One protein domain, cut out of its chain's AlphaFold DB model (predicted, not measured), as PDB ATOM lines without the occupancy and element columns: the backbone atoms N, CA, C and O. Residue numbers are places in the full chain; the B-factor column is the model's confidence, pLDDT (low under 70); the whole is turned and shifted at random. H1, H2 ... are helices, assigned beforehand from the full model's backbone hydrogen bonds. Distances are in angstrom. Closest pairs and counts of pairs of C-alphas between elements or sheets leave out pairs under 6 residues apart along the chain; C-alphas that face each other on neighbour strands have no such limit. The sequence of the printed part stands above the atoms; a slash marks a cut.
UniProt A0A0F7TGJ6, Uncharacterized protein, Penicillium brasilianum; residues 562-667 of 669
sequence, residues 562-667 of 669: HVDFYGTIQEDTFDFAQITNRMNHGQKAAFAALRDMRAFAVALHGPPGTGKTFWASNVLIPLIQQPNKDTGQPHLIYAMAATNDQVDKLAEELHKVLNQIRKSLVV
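What this domain is: This is residues 562 to 667 of the 669 residues of an uncharacterized protein of Penicillium brasilianum (UniProt A0A0F7TGJ6). A short helix, H3, sits at the core, with the long helix H5 packed on it at a slant on one side and the short helices H1 and H2 near it on its other side. H4 follows just beyond the end of H3, and long unnamed stretches, residues 562 to 576, 594 to 611 and 626 to 643, loop round the outside; the last of these turns near residue 630 and comes back to the start of H5. The helices are loosely joined, with H3 and H5 the one pair that touches, and residues 662 to 667, of which 662 to 665 belong to H5, stick out. The printed part has 106 residues with five named helices, H1 to H5 in chain order, and no named strand; the class is all helix, though under half of the residues, 48 of 106, are in named elements. The whole is compact, with a radius of gyration of the C-alphas of 14.1 A and spans of 38 by 36 by 27 A.

How they stand to each other: Start at H5, residues 644 to 665, and look from its residues 649 to 657 to H3, residues 612 to 619. They touch there, the closest C-alphas being those of Ser 617 and Leu 654, 5.1 A apart. Their lines stand at a steep tilt of 41 degrees, the same way. H2, residues 585 to 593, is close to H3 but not clearly touching, with the C-alphas of Gln 587 and Trp 615 closest at 6.8 A; this is a steep tilt of 50 degrees, the same way. H1, residues 577 to 580, is close to H3 but not clearly touching, at 6.4 A between the C-alphas of Ile 579 and Asn 618. H1 is also close to H2 but not clearly touching, at 6.0 A between the C-alphas of Thr 580 and Lys 588. H4, residues 621 to 625, and H3 meet only through their link. H4 is close to H5 but not clearly touching, with the C-alphas of Ile 621 and Leu 658 closest at 7.7 A. H5 is apart from H1 and H2, and H2 is apart from H4. In H2, H3 and H4 every O i to N i+4 pair is within hydrogen-bond range, in H5 17 of 18 are; H1 is too short for such a pair, and its one O i to N i+3 pair is within range.

Where its parts are: Find C-alpha 644 at (164.284, -21.515, 289.776); from there H5 runs 31.4 A over 22 residues to C-alpha 665 at (151.812, -3.080, 267.697). H3 begins at C-alpha 612, at (172.512, -9.309, 282.123), and is 10.6 A long over 8 residues. H2 has 9 residues and is 12.5 A long. H4 has 5 residues, and H1, which begins at C-alpha 577 at (167.677, -0.921, 265.859), has 4.

The domain as a whole: Look for the two C-alphas farthest apart at Ala 599 and Val 667, 39.9 A from each other. The printed part has no cut. The links H2 to H3 and H4 to H5 are long, 18 residues each, and the links H1 to H2 and H3 to H4 are tight. The mean pLDDT of the printed part is 84.5; in the B-factor column you will find residue 599 and residues 663 to 667 under 70.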
ATOM      1  N   HIS A 562     182.080 -20.354 262.246       83.50
ATOM      2  CA  HIS A 562     181.427 -19.064 262.449       83.50
ATOM      3  C   HIS A 562     179.912 -19.205 262.234       83.50
ATOM      4  O   HIS A 562     179.470 -19.666 261.179       83.50
ATOM      5  N   VAL A 563     179.121 -18.773 263.216       86.88
ATOM      6  CA  VAL A 563     177.655 -18.808 263.204       86.88
ATOM      7  C   VAL A 563     177.099 -17.406 263.444       86.88
ATOM      8  O   VAL A 563     177.465 -16.724 264.400       86.88
ATOM      9  N   ASP A 564     176.160 -16.990 262.599       90.31
ATOM     10  CA  ASP A 564     175.268 -15.874 262.903       90.31
ATOM     11  C   ASP A 564     174.070 -16.408 263.704       90.31
ATOM     12  O   ASP A 564     173.265 -17.185 263.186       90.31
ATOM     13  N   PHE A 565     173.931 -15.976 264.959       90.56
ATOM     14  CA  PHE A 565     172.815 -16.324 265.850       90.56
ATOM     15  C   PHE A 565     171.439 -15.935 265.285       90.56
ATOM     16  O   PHE A 565     170.422 -16.540 265.614       90.56
ATOM     17  N   TYR A 566     171.408 -14.914 264.428       92.56
ATOM     18  CA  TYR A 566     170.227 -14.432 263.724       92.56
ATOM     19  C   TYR A 566     170.202 -14.872 262.253       92.56
ATOM     20  O   TYR A 566     169.319 -14.449 261.511       92.56
ATOM     21  N   GLY A 567     171.119 -15.748 261.827       91.25
ATOM     22  CA  GLY A 567     171.254 -16.188 260.439       91.25
ATOM     23  C   GLY A 567     170.017 -16.899 259.880       91.25
ATOM     24  O   GLY A 567     169.811 -16.884 258.668       91.25
ATOM     25  N   THR A 568     169.159 -17.467 260.735       92.69
ATOM     26  CA  THR A 568     167.863 -18.080 260.376       92.69
ATOM     27  C   THR A 568     166.704 -17.078 260.295       92.69
ATOM     28  O   THR A 568     165.568 -17.469 260.027       92.69
ATOM     29  N   ILE A 569     166.953 -15.783 260.514       91.81
ATOM     30  CA  ILE A 569     165.971 -14.702 260.368       91.81
ATOM     31  C   ILE A 569     166.104 -14.074 258.975       91.81
ATOM     32  O   ILE A 569     167.195 -13.977 258.414       91.81
ATOM     33  N   GLN A 570     164.986 -13.635 258.395       87.31
ATOM     34  CA  GLN A 570     164.999 -12.850 257.164       87.31
ATOM     35  C   GLN A 570     165.356 -11.389 257.484       87.31
ATOM     36  O   GLN A 570     164.633 -10.710 258.206       87.31
ATOM     37  N   GLU A 571     166.480 -10.894 256.963       76.50
ATOM     38  CA  GLU A 571     167.047  -9.612 257.417       76.50
ATOM     39  C   GLU A 571     166.136  -8.402 257.159       76.50
ATOM     40  O   GLU A 571     166.066  -7.497 257.989       76.50
ATOM     41  N   ASP A 572     165.369  -8.425 256.065       79.19
ATOM     42  CA  ASP A 572     164.425  -7.362 255.702       79.19
ATOM     43  C   ASP A 572     163.174  -7.293 256.604       79.19
ATOM     44  O   ASP A 572     162.425  -6.316 256.533       79.19
ATOM     45  N   THR A 573     162.893  -8.313 257.432       79.56
ATOM     46  CA  THR A 573     161.636  -8.392 258.208       79.56
ATOM     47  C   THR A 573     161.758  -7.926 259.658       79.56
ATOM     48  O   THR A 573     160.730  -7.801 260.334       79.56
ATOM     49  N   PHE A 574     162.969  -7.640 260.157       83.31
ATOM     50  CA  PHE A 574     163.185  -7.225 261.546       83.31
ATOM     51  C   PHE A 574     164.152  -6.041 261.696       83.31
ATOM     52  O   PHE A 574     165.337  -6.124 261.382       83.31
ATOM     53  N   ASP A 575     163.669  -4.947 262.290       85.62
ATOM     54  CA  ASP A 575     164.494  -3.784 262.623       85.62
ATOM     55  C   ASP A 575     165.274  -3.998 263.937       85.62
ATOM     56  O   ASP A 575     164.813  -3.711 265.048       85.62
ATOM     57  N   PHE A 576     166.515  -4.464 263.796       85.38
ATOM     58  CA  PHE A 576     167.464  -4.660 264.895       85.38
ATOM     59  C   PHE A 576     167.837  -3.361 265.648       85.38
ATOM     60  O   PHE A 576     168.370  -3.425 266.767       85.38
ATOM     61  N   ALA A 577     167.516  -2.170 265.119       85.19
ATOM     62  CA  ALA A 577     167.677  -0.921 265.859       85.19
ATOM     63  C   ALA A 577     166.691  -0.821 267.037       85.19
ATOM     64  O   ALA A 577     167.039  -0.244 268.066       85.19
ATOM     65  N   GLN A 578     165.493  -1.416 266.960       83.00
ATOM     66  CA  GLN A 578     164.486  -1.326 268.037       83.00
ATOM     67  C   GLN A 578     164.972  -1.942 269.353       83.00
ATOM     68  O   GLN A 578     164.690  -1.414 270.432       83.00
ATOM     69  N   ILE A 579     165.748  -3.024 269.248       84.12
ATOM     70  CA  ILE A 579     166.413  -3.689 270.372       84.12
ATOM     71  C   ILE A 579     167.602  -2.849 270.838       84.12
ATOM     72  O   ILE A 579     167.661  -2.396 271.985       84.12
ATOM     73  N   THR A 580     168.554  -2.610 269.934       86.19
ATOM     74  CA  THR A 580     169.835  -1.998 270.296       86.19
ATOM     75  C   THR A 580     169.679  -0.555 270.779       86.19
ATOM     76  O   THR A 580     170.438  -0.134 271.646       86.19
ATOM     77  N   ASN A 581     168.665   0.202 270.348       86.44
ATOM     78  CA  ASN A 581     168.399   1.560 270.841       86.44
ATOM     79  C   ASN A 581     168.177   1.643 272.361       86.44
ATOM     80  O   ASN A 581     168.449   2.690 272.949       86.44
ATOM     81  N   ARG A 582     167.746   0.554 273.012       84.44
ATOM     82  CA  ARG A 582     167.556   0.478 274.473       84.44
ATOM     83  C   ARG A 582     168.810   0.030 275.238       84.44
ATOM     84  O   ARG A 582     168.802   0.025 276.465       84.44
ATOM     85  N   MET A 583     169.870  -0.360 274.530       92.06
ATOM     86  CA  MET A 583     171.088  -0.942 275.095       92.06
ATOM     87  C   MET A 583     172.211   0.086 275.284       92.06
ATOM     88  O   MET A 583     172.407   0.996 274.472       92.06
ATOM     89  N   ASN A 584     173.008  -0.101 276.341       92.75
ATOM     90  CA  ASN A 584     174.257   0.639 276.542       92.75
ATOM     91  C   ASN A 584     175.360   0.183 275.556       92.75
ATOM     92  O   ASN A 584     175.184  -0.775 274.807       92.75
ATOM     93  N   HIS A 585     176.509   0.865 275.531       92.75
ATOM     94  CA  HIS A 585     177.573   0.573 274.559       92.75
ATOM     95  C   HIS A 585     178.137  -0.859 274.657       92.75
ATOM     96  O   HIS A 585     178.288  -1.514 273.629       92.75
ATOM     97  N   GLY A 586     178.376  -1.381 275.867       89.88
ATOM     98  CA  GLY A 586     178.858  -2.757 276.056       89.88
ATOM     99  C   GLY A 586     177.807  -3.802 275.673       89.88
ATOM    100  O   GLY A 586     178.117  -4.780 275.003       89.88
ATOM    101  N   GLN A 587     176.542  -3.544 276.005       92.88
ATOM    102  CA  GLN A 587     175.400  -4.357 275.575       92.88
ATOM    103  C   GLN A 587     175.235  -4.376 274.043       92.88
ATOM    104  O   GLN A 587     174.937  -5.427 273.480       92.88
ATOM    105  N   LYS A 588     175.479  -3.249 273.358       92.69
ATOM    106  CA  LYS A 588     175.512  -3.161 271.885       92.69
ATOM    107  C   LYS A 588     176.685  -3.933 271.277       92.69
ATOM    108  O   LYS A 588     176.501  -4.580 270.254       92.69
ATOM    109  N   ALA A 589     177.864  -3.895 271.901       89.25
ATOM    110  CA  ALA A 589     179.017  -4.678 271.456       89.25
ATOM    111  C   ALA A 589     178.766  -6.191 271.609       89.25
ATOM    112  O   ALA A 589     178.984  -6.941 270.662       89.25
ATOM    113  N   ALA A 590     178.213  -6.622 272.748       90.62
ATOM    114  CA  ALA A 590     177.779  -8.004 272.958       90.62
ATOM    115  C   ALA A 590     176.678  -8.428 271.967       90.62
ATOM    116  O   ALA A 590     176.704  -9.547 271.470       90.62
ATOM    117  N   PHE A 591     175.740  -7.531 271.634       91.31
ATOM    118  CA  PHE A 591     174.724  -7.783 270.604       91.31
ATOM    119  C   PHE A 591     175.355  -8.001 269.222       91.31
ATOM    120  O   PHE A 591     174.996  -8.938 268.519       91.31
ATOM    121  N   ALA A 592     176.307  -7.149 268.833       88.31
ATOM    122  CA  ALA A 592     176.998  -7.264 267.552       88.31
ATOM    123  C   ALA A 592     177.833  -8.554 267.447       88.31
ATOM    124  O   ALA A 592     177.896  -9.143 266.374       88.31
ATOM    125  N   ALA A 593     178.411  -9.030 268.555       87.88
ATOM    126  CA  ALA A 593     179.147 -10.294 268.593       87.88
ATOM    127  C   ALA A 593     178.277 -11.524 268.259       87.88
ATOM    128  O   ALA A 593     178.802 -12.503 267.744       87.88
ATOM    129  N   LEU A 594     176.951 -11.463 268.460       90.31
ATOM    130  CA  LEU A 594     176.030 -12.536 268.052       90.31
ATOM    131  C   LEU A 594     175.912 -12.702 266.522       90.31
ATOM    132  O   LEU A 594     175.411 -13.726 266.066       90.31
ATOM    133  N   ARG A 595     176.367 -11.724 265.723       87.25
ATOM    134  CA  ARG A 595     176.415 -11.810 264.249       87.25
ATOM    135  C   ARG A 595     177.723 -12.417 263.702       87.25
ATOM    136  O   ARG A 595     177.768 -12.757 262.528       87.25
ATOM    137  N   ASP A 596     178.768 -12.543 264.527       84.12
ATOM    138  CA  ASP A 596     180.072 -13.163 264.200       84.12
ATOM    139  C   ASP A 596     180.496 -14.095 265.350       84.12
ATOM    140  O   ASP A 596     181.563 -13.927 265.953       84.12
ATOM    141  N   MET A 597     179.633 -15.047 265.729       83.19
ATOM    142  CA  MET A 597     179.975 -16.005 266.781       83.19
ATOM    143  C   MET A 597     180.978 -17.004 266.207       83.19
ATOM    144  O   MET A 597     180.616 -17.886 265.435       83.19
ATOM    145  N   ARG A 598     182.261 -16.840 266.538       70.88
ATOM    146  CA  ARG A 598     183.356 -17.633 265.938       70.88
ATOM    147  C   ARG A 598     183.300 -19.115 266.289       70.88
ATOM    148  O   ARG A 598     183.766 -19.936 265.516       70.88
ATOM    149  N   ALA A 599     182.670 -19.421 267.418       66.69
ATOM    150  CA  ALA A 599     182.044 -20.702 267.685       66.69
ATOM    151  C   ALA A 599     180.535 -20.493 267.834       66.69
ATOM    152  O   ALA A 599     180.088 -19.392 268.147       66.69
ATOM    153  N   PHE A 600     179.749 -21.560 267.724       73.12
ATOM    154  CA  PHE A 600     178.297 -21.571 267.951       73.12
ATOM    155  C   PHE A 600     177.867 -21.221 269.401       73.12
ATOM    156  O   PHE A 600     176.679 -21.268 269.720       73.12
ATOM    157  N   ALA A 601     178.805 -20.846 270.280       77.31
ATOM    158  CA  ALA A 601     178.575 -20.405 271.653       77.31
ATOM    159  C   ALA A 601     179.352 -19.114 271.976       77.31
ATOM    160  O   ALA A 601     180.444 -18.878 271.459       77.31
ATOM    161  N   VAL A 602     178.806 -18.289 272.880       77.94
ATOM    162  CA  VAL A 602     179.410 -17.012 273.304       77.94
ATOM    163  C   VAL A 602     179.336 -16.857 274.823       77.94
ATOM    164  O   VAL A 602     178.252 -16.819 275.405       77.94
ATOM    165  N   ALA A 603     180.491 -16.701 275.472       82.00
ATOM    166  CA  ALA A 603     180.581 -16.390 276.897       82.00
ATOM    167  C   ALA A 603     180.459 -14.874 277.140       82.00
ATOM    168  O   ALA A 603     181.231 -14.082 276.599       82.00
ATOM    169  N   LEU A 604     179.504 -14.455 277.978       83.00
ATOM    170  CA  LEU A 604     179.195 -13.038 278.212       83.00
ATOM    171  C   LEU A 604     179.327 -12.654 279.686       83.00
ATOM    172  O   LEU A 604     178.390 -12.762 280.481       83.00
ATOM    173  N   HIS A 605     180.508 -12.155 280.048       86.50
ATOM    174  CA  HIS A 605     180.754 -11.635 281.386       86.50
ATOM    175  C   HIS A 605     180.112 -10.251 281.591       86.50
ATOM    176  O   HIS A 605     180.290  -9.327 280.797       86.50
ATOM    177  N   GLY A 606     179.404 -10.091 282.709       85.31
ATOM    178  CA  GLY A 606     178.819  -8.822 283.133       85.31
ATOM    179  C   GLY A 606     178.763  -8.729 284.660       85.31
ATOM    180  O   GLY A 606     178.084  -9.558 285.274       85.31
ATOM    181  N   PRO A 607     179.416  -7.735 285.291       86.56
ATOM    182  CA  PRO A 607     179.338  -7.496 286.735       86.56
ATOM    183  C   PRO A 607     177.902  -7.337 287.285       86.56
ATOM    184  O   PRO A 607     176.948  -7.151 286.514       86.56
ATOM    185  N   PRO A 608     177.701  -7.379 288.616       87.62
ATOM    186  CA  PRO A 608     176.421  -7.049 289.243       87.62
ATOM    187  C   PRO A 608     175.852  -5.706 288.748       87.62
ATOM    188  O   PRO A 608     176.593  -4.770 288.457       87.62
ATOM    189  N   GLY A 609     174.529  -5.619 288.596       88.75
ATOM    190  CA  GLY A 609     173.842  -4.404 288.130       88.75
ATOM    191  C   GLY A 609     173.946  -4.082 286.627       88.75
ATOM    192  O   GLY A 609     173.173  -3.263 286.145       88.75
ATOM    193  N   THR A 610     174.805  -4.748 285.843       89.00
ATOM    194  CA  THR A 610     175.010  -4.437 284.402       89.00
ATOM    195  C   THR A 610     173.869  -4.852 283.454       89.00
ATOM    196  O   THR A 610     173.963  -4.671 282.237       89.00
ATOM    197  N   GLY A 611     172.767  -5.382 283.991       91.38
ATOM    198  CA  GLY A 611     171.566  -5.702 283.217       91.38
ATOM    199  C   GLY A 611     171.653  -6.982 282.381       91.38
ATOM    200  O   GLY A 611     171.019  -7.040 281.333       91.38
ATOM    201  N   LYS A 612     172.398  -8.009 282.826       91.44
ATOM    202  CA  LYS A 612     172.512  -9.309 282.123       91.44
ATOM    203  C   LYS A 612     171.152  -9.899 281.719       91.44
ATOM    204  O   LYS A 612     170.949 -10.184 280.547       91.44
ATOM    205  N   THR A 613     170.203 -10.008 282.653       90.19
ATOM    206  CA  THR A 613     168.853 -10.554 282.394       90.19
ATOM    207  C   THR A 613     168.051  -9.702 281.409       90.19
ATOM    208  O   THR A 613     167.359 -10.245 280.558       90.19
ATOM    209  N   PHE A 614     168.184  -8.371 281.477       90.81
ATOM    210  CA  PHE A 614     167.566  -7.445 280.523       90.81
ATOM    211  C   PHE A 614     168.158  -7.607 279.118       90.81
ATOM    212  O   PHE A 614     167.423  -7.630 278.136       90.81
ATOM    213  N   TRP A 615     169.480  -7.753 279.004       92.62
ATOM    214  CA  TRP A 615     170.124  -8.027 277.720       92.62
ATOM    215  C   TRP A 615     169.657  -9.378 277.160       92.62
ATOM    216  O   TRP A 615     169.176  -9.421 276.032       92.62
ATOM    217  N   ALA A 616     169.678 -10.436 277.980       91.50
ATOM    218  CA  ALA A 616     169.236 -11.782 277.611       91.50
ATOM    219  C   ALA A 616     167.772 -11.819 277.129       91.50
ATOM    220  O   ALA A 616     167.485 -12.388 276.080       91.50
ATOM    221  N   SER A 617     166.845 -11.156 277.832       90.44
ATOM    222  CA  SER A 617     165.441 -11.097 277.402       90.44
ATOM    223  C   SER A 617     165.233 -10.280 276.121       90.44
ATOM    224  O   SER A 617     164.281 -10.533 275.386       90.44
ATOM    225  N   ASN A 618     166.124  -9.329 275.817       90.44
ATOM    226  CA  ASN A 618     166.040  -8.510 274.608       90.44
ATOM    227  C   ASN A 618     166.710  -9.162 273.381       90.44
ATOM    228  O   ASN A 618     166.216  -8.980 272.272       90.44
ATOM    229  N   VAL A 619     167.781  -9.952 273.534       91.56
ATOM    230  CA  VAL A 619     168.426 -10.629 272.384       91.56
ATOM    231  C   VAL A 619     167.612 -11.773 271.795       91.56
ATOM    232  O   VAL A 619     167.810 -12.111 270.631       91.56
ATOM    233  N   LEU A 620     166.675 -12.340 272.556       91.81
ATOM    234  CA  LEU A 620     165.782 -13.399 272.080       91.81
ATOM    235  C   LEU A 620     164.565 -12.862 271.306       91.81
ATOM    236  O   LEU A 620     163.929 -13.625 270.583       91.81
ATOM    237  N   ILE A 621     164.259 -11.557 271.395       90.00
ATOM    238  CA  ILE A 621     163.100 -10.933 270.724       90.00
ATOM    239  C   ILE A 621     162.976 -11.314 269.234       90.00
ATOM    240  O   ILE A 621     161.881 -11.720 268.843       90.00
ATOM    241  N   PRO A 622     164.017 -11.204 268.383       90.38
ATOM    242  CA  PRO A 622     163.824 -11.380 266.949       90.38
ATOM    243  C   PRO A 622     163.550 -12.848 266.591       90.38
ATOM    244  O   PRO A 622     162.701 -13.099 265.741       90.38
ATOM    245  N   LEU A 623     164.136 -13.811 267.315       91.00
ATOM    246  CA  LEU A 623     163.845 -15.248 267.177       91.00
ATOM    247  C   LEU A 623     162.422 -15.611 267.654       91.00
ATOM    248  O   LEU A 623     161.801 -16.516 267.106       91.00
ATOM    249  N   ILE A 624     161.883 -14.892 268.649       89.25
ATOM    250  CA  ILE A 624     160.503 -15.076 269.141       89.25
ATOM    251  C   ILE A 624     159.472 -14.426 268.199       89.25
ATOM    252  O   ILE A 624     158.335 -14.889 268.114       89.25
ATOM    253  N   GLN A 625     159.833 -13.335 267.517       86.62
ATOM    254  CA  GLN A 625     158.913 -12.575 266.662       86.62
ATOM    255  C   GLN A 625     158.908 -12.993 265.190       86.62
ATOM    256  O   GLN A 625     157.891 -12.790 264.528       86.62
ATOM    257  N   GLN A 626     160.013 -13.529 264.673       89.56
ATOM    258  CA  GLN A 626     160.135 -13.964 263.283       89.56
ATOM    259  C   GLN A 626     160.108 -15.496 263.200       89.56
ATOM    260  O   GLN A 626     160.745 -16.159 264.026       89.56
ATOM    261  N   PRO A 627     159.416 -16.085 262.209       89.31
ATOM    262  CA  PRO A 627     159.601 -17.494 261.899       89.31
ATOM    263  C   PRO A 627     161.035 -17.729 261.407       89.31
ATOM    264  O   PRO A 627     161.671 -16.847 260.828       89.31
ATOM    265  N   ASN A 628     161.533 -18.940 261.618       91.94
ATOM    266  CA  ASN A 628     162.760 -19.421 261.007       91.94
ATOM    267  C   ASN A 628     162.559 -19.471 259.482       91.94
ATOM    268  O   ASN A 628     161.643 -20.138 258.993       91.94
ATOM    269  N   LYS A 629     163.399 -18.755 258.729       94.00
ATOM    270  CA  LYS A 629     163.277 -18.586 257.271       94.00
ATOM    271  C   LYS A 629     163.422 -19.904 256.494       94.00
ATOM    272  O   LYS A 629     162.887 -20.023 255.397       94.00
ATOM    273  N   ASP A 630     164.137 -20.873 257.066       92.31
ATOM    274  CA  ASP A 630     164.525 -22.130 256.423       92.31
ATOM    275  C   ASP A 630     163.470 -23.237 256.641       92.31
ATOM    276  O   ASP A 630     163.376 -24.174 255.851       92.31
ATOM    277  N   THR A 631     162.630 -23.112 257.680       92.44
ATOM    278  CA  THR A 631     161.564 -24.083 258.026       92.44
ATOM    279  C   THR A 631     160.141 -23.509 257.982       92.44
ATOM    280  O   THR A 631     159.167 -24.263 257.981       92.44
ATOM    281  N   GLY A 632     159.994 -22.181 257.993       90.69
ATOM    282  CA  GLY A 632     158.713 -21.478 258.123       90.69
ATOM    283  C   GLY A 632     158.055 -21.571 259.508       90.69
ATOM    284  O   GLY A 632     156.965 -21.030 259.690       90.69
ATOM    285  N   GLN A 633     158.682 -22.242 260.480       92.69
ATOM    286  CA  GLN A 633     158.140 -22.457 261.828       92.69
ATOM    287  C   GLN A 633     158.692 -21.443 262.846       92.69
ATOM    288  O   GLN A 633     159.755 -20.864 262.620       92.69
ATOM    289  N   PRO A 634     158.018 -21.213 263.990       89.75
ATOM    290  CA  PRO A 634     158.598 -20.458 265.102       89.75
ATOM    291  C   PRO A 634     159.891 -21.108 265.617       89.75
ATOM    292  O   PRO A 634     159.986 -22.333 265.680       89.75
ATOM    293  N   HIS A 635     160.867 -20.302 266.038       89.44
ATOM    294  CA  HIS A 635     162.084 -20.822 266.665       89.44
ATOM    295  C   HIS A 635     161.763 -21.467 268.022       89.44
ATOM    296  O   HIS A 635     161.100 -20.862 268.867       89.44
ATOM    297  N   LEU A 636     162.285 -22.672 268.258       89.12
ATOM    298  CA  LEU A 636     162.301 -23.290 269.582       89.12
ATOM    299  C   LEU A 636     163.542 -22.799 270.333       89.12
ATOM    300  O   LEU A 636     164.661 -22.951 269.852       89.12
ATOM    301  N   ILE A 637     163.338 -22.185 271.499       87.31
ATOM    302  CA  ILE A 637     164.401 -21.571 272.303       87.31
ATOM    303  C   ILE A 637     164.371 -22.199 273.692       87.31
ATOM    304  O   ILE A 637     163.375 -22.068 274.406       87.31
ATOM    305  N   TYR A 638     165.462 -22.851 274.088       88.75
ATOM    306  CA  TYR A 638     165.617 -23.394 275.434       88.75
ATOM    307  C   TYR A 638     166.396 -22.403 276.305       88.75
ATOM    308  O   TYR A 638     167.530 -22.047 275.992       88.75
ATOM    309  N   ALA A 639     165.766 -21.916 277.375       85.69
ATOM    310  CA  ALA A 639     166.339 -20.921 278.278       85.69
ATOM    311  C   ALA A 639     166.458 -21.510 279.689       85.69
ATOM    312  O   ALA A 639     165.453 -21.858 280.307       85.69
ATOM    313  N   MET A 640     167.690 -21.611 280.191       86.81
ATOM    314  CA  MET A 640     168.017 -22.220 281.482       86.81
ATOM    315  C   MET A 640     168.676 -21.216 282.433       86.81
ATOM    316  O   MET A 640     169.297 -20.244 282.003       86.81
ATOM    317  N   ALA A 641     168.595 -21.499 283.731       83.88
ATOM    318  CA  ALA A 641     169.444 -20.907 284.759       83.88
ATOM    319  C   ALA A 641     169.626 -21.910 285.910       83.88
ATOM    320  O   ALA A 641     168.794 -22.795 286.091       83.88
ATOM    321  N   ALA A 642     170.683 -21.755 286.709       74.88
ATOM    322  CA  ALA A 642     171.052 -22.712 287.761       74.88
ATOM    323  C   ALA A 642     170.116 -22.711 288.991       74.88
ATOM    324  O   ALA A 642     170.334 -23.462 289.935       74.88
ATOM    325  N   THR A 643     169.101 -21.844 289.025       72.25
ATOM    326  CA  THR A 643     168.112 -21.767 290.112       72.25
ATOM    327  C   THR A 643     166.750 -21.346 289.565       72.25
ATOM    328  O   THR A 643     166.679 -20.472 288.696       72.25
ATOM    329  N   ASN A 644     165.665 -21.898 290.120       71.38
ATOM    330  CA  ASN A 644     164.284 -21.515 289.776       71.38
ATOM    331  C   ASN A 644     164.090 -19.993 289.882       71.38
ATOM    332  O   ASN A 644     163.622 -19.348 288.951       71.38
ATOM    333  N   ASP A 645     164.622 -19.408 290.958       76.81
ATOM    334  CA  ASP A 645     164.659 -17.971 291.234       76.81
ATOM    335  C   ASP A 645     165.232 -17.118 290.080       76.81
ATOM    336  O   ASP A 645     164.888 -15.944 289.946       76.81
ATOM    337  N   GLN A 646     166.128 -17.664 289.252       78.56
ATOM    338  CA  GLN A 646     166.679 -16.991 288.071       78.56
ATOM    339  C   GLN A 646     165.860 -17.274 286.805       78.56
ATOM    340  O   GLN A 646     165.698 -16.363 285.989       78.56
ATOM    341  N   VAL A 647     165.319 -18.489 286.659       79.12
ATOM    342  CA  VAL A 647     164.399 -18.861 285.568       79.12
ATOM    343  C   VAL A 647     163.136 -17.999 285.626       79.12
ATOM    344  O   VAL A 647     162.791 -17.364 284.631       79.12
ATOM    345  N   ASP A 648     162.517 -17.875 286.801       80.62
ATOM    346  CA  ASP A 648     161.311 -17.070 287.023       80.62
ATOM    347  C   ASP A 648     161.551 -15.592 286.688       80.62
ATOM    348  O   ASP A 648     160.767 -14.973 285.969       80.62
ATOM    349  N   LYS A 649     162.686 -15.025 287.125       84.00
ATOM    350  CA  LYS A 649     163.066 -13.636 286.807       84.00
ATOM    351  C   LYS A 649     163.318 -13.427 285.308       84.00
ATOM    352  O   LYS A 649     162.996 -12.362 284.785       84.00
ATOM    353  N   LEU A 650     163.875 -14.415 284.601       86.81
ATOM    354  CA  LEU A 650     164.055 -14.350 283.146       86.81
ATOM    355  C   LEU A 650     162.712 -14.463 282.405       86.81
ATOM    356  O   LEU A 650     162.462 -13.685 281.483       86.81
ATOM    357  N   ALA A 651     161.836 -15.376 282.832       87.44
ATOM    358  CA  ALA A 651     160.492 -15.549 282.286       87.44
ATOM    359  C   ALA A 651     159.618 -14.301 282.506       87.44
ATOM    360  O   ALA A 651     158.942 -13.846 281.580       87.44
ATOM    361  N   GLU A 652     159.691 -13.686 283.690       87.88
ATOM    362  CA  GLU A 652     159.072 -12.396 283.992       87.88
ATOM    363  C   GLU A 652     159.541 -11.289 283.037       87.88
ATOM    364  O   GLU A 652     158.710 -10.566 282.483       87.88
ATOM    365  N   GLU A 653     160.853 -11.125 282.841       88.81
ATOM    366  CA  GLU A 653     161.388 -10.075 281.965       88.81
ATOM    367  C   GLU A 653     161.046 -10.321 280.492       88.81
ATOM    368  O   GLU A 653     160.639  -9.384 279.805       88.81
ATOM    369  N   LEU A 654     161.103 -11.569 280.014       87.31
ATOM    370  CA  LEU A 654     160.602 -11.943 278.686       87.31
ATOM    371  C   LEU A 654     159.111 -11.600 278.536       87.31
ATOM    372  O   LEU A 654     158.715 -10.970 277.556       87.31
ATOM    373  N   HIS A 655     158.278 -11.928 279.528       87.69
ATOM    374  CA  HIS A 655     156.850 -11.611 279.508       87.69
ATOM    375  C   HIS A 655     156.588 -10.092 279.503       87.69
ATOM    376  O   HIS A 655     155.743  -9.607 278.744       87.69
ATOM    377  N   LYS A 656     157.336  -9.309 280.294       87.00
ATOM    378  CA  LYS A 656     157.268  -7.835 280.303       87.00
ATOM    379  C   LYS A 656     157.662  -7.252 278.942       87.00
ATOM    380  O   LYS A 656     156.936  -6.402 278.424       87.00
ATOM    381  N   VAL A 657     158.757  -7.727 278.347       84.38
ATOM    382  CA  VAL A 657     159.259  -7.303 277.028       84.38
ATOM    383  C   VAL A 657     158.247  -7.610 275.920       84.38
ATOM    384  O   VAL A 657     157.828  -6.698 275.204       84.38
ATOM    385  N   LEU A 658     157.767  -8.853 275.821       83.88
ATOM    386  CA  LEU A 658     156.797  -9.263 274.797       83.88
ATOM    387  C   LEU A 658     155.460  -8.515 274.933       83.88
ATOM    388  O   LEU A 658     154.851  -8.138 273.928       83.88
ATOM    389  N   ASN A 659     155.023  -8.214 276.161       85.69
ATOM    390  CA  ASN A 659     153.839  -7.387 276.401       85.69
ATOM    391  C   ASN A 659     154.035  -5.913 276.018       85.69
ATOM    392  O   ASN A 659     153.072  -5.284 275.575       85.69
ATOM    393  N   GLN A 660     155.235  -5.341 276.169       80.31
ATOM    394  CA  GLN A 660     155.519  -3.997 275.653       80.31
ATOM    395  C   GLN A 660     155.404  -3.977 274.127       80.31
ATOM    396  O   GLN A 660     154.710  -3.121 273.588       80.31
ATOM    397  N   ILE A 661     156.009  -4.953 273.444       74.38
ATOM    398  CA  ILE A 661     156.012  -5.026 271.977       74.38
ATOM    399  C   ILE A 661     154.593  -5.248 271.427       74.38
ATOM    400  O   ILE A 661     154.168  -4.531 270.521       74.38
ATOM    401  N   ARG A 662     153.800  -6.145 272.035       72.62
ATOM    402  CA  ARG A 662     152.368  -6.299 271.713       72.62
ATOM    403  C   ARG A 662     151.590  -4.991 271.878       72.62
ATOM    404  O   ARG A 662     150.792  -4.653 271.009       72.62
ATOM    405  N   LYS A 663     151.829  -4.232 272.954       64.94
ATOM    406  CA  LYS A 663     151.179  -2.925 273.167       64.94
ATOM    407  C   LYS A 663     151.622  -1.875 272.144       64.94
ATOM    408  O   LYS A 663     150.795  -1.064 271.752       64.94
ATOM    409  N   SER A 664     152.872  -1.905 271.682       56.72
ATOM    410  CA  SER A 664     153.348  -1.036 270.597       56.72
ATOM    411  C   SER A 664     152.687  -1.360 269.251       56.72
ATOM    412  O   SER A 664     152.308  -0.439 268.536       56.72
ATOM    413  N   LEU A 665     152.484  -2.643 268.931       48.09
ATOM    414  CA  LEU A 665     151.812  -3.080 267.697       48.09
ATOM    415  C   LEU A 665     150.324  -2.687 267.651       48.09
ATOM    416  O   LEU A 665     149.828  -2.285 266.606       48.09
ATOM    417  N   VAL A 666     149.620  -2.735 268.788       40.28
ATOM    418  CA  VAL A 666     148.185  -2.375 268.889       40.28
ATOM    419  C   VAL A 666     147.917  -0.867 268.708       40.28
ATOM    420  O   VAL A 666     146.771  -0.465 268.544       40.28
ATOM    421  N   VAL A 667     148.952  -0.019 268.697       37.19
ATOM    422  CA  VAL A 667     148.836   1.445 268.506       37.19
ATOM    423  C   VAL A 667     148.999   1.868 267.029       37.19
ATOM    424  O   VAL A 667     148.869   3.047 266.711       37.19
TER     425      VAL A 667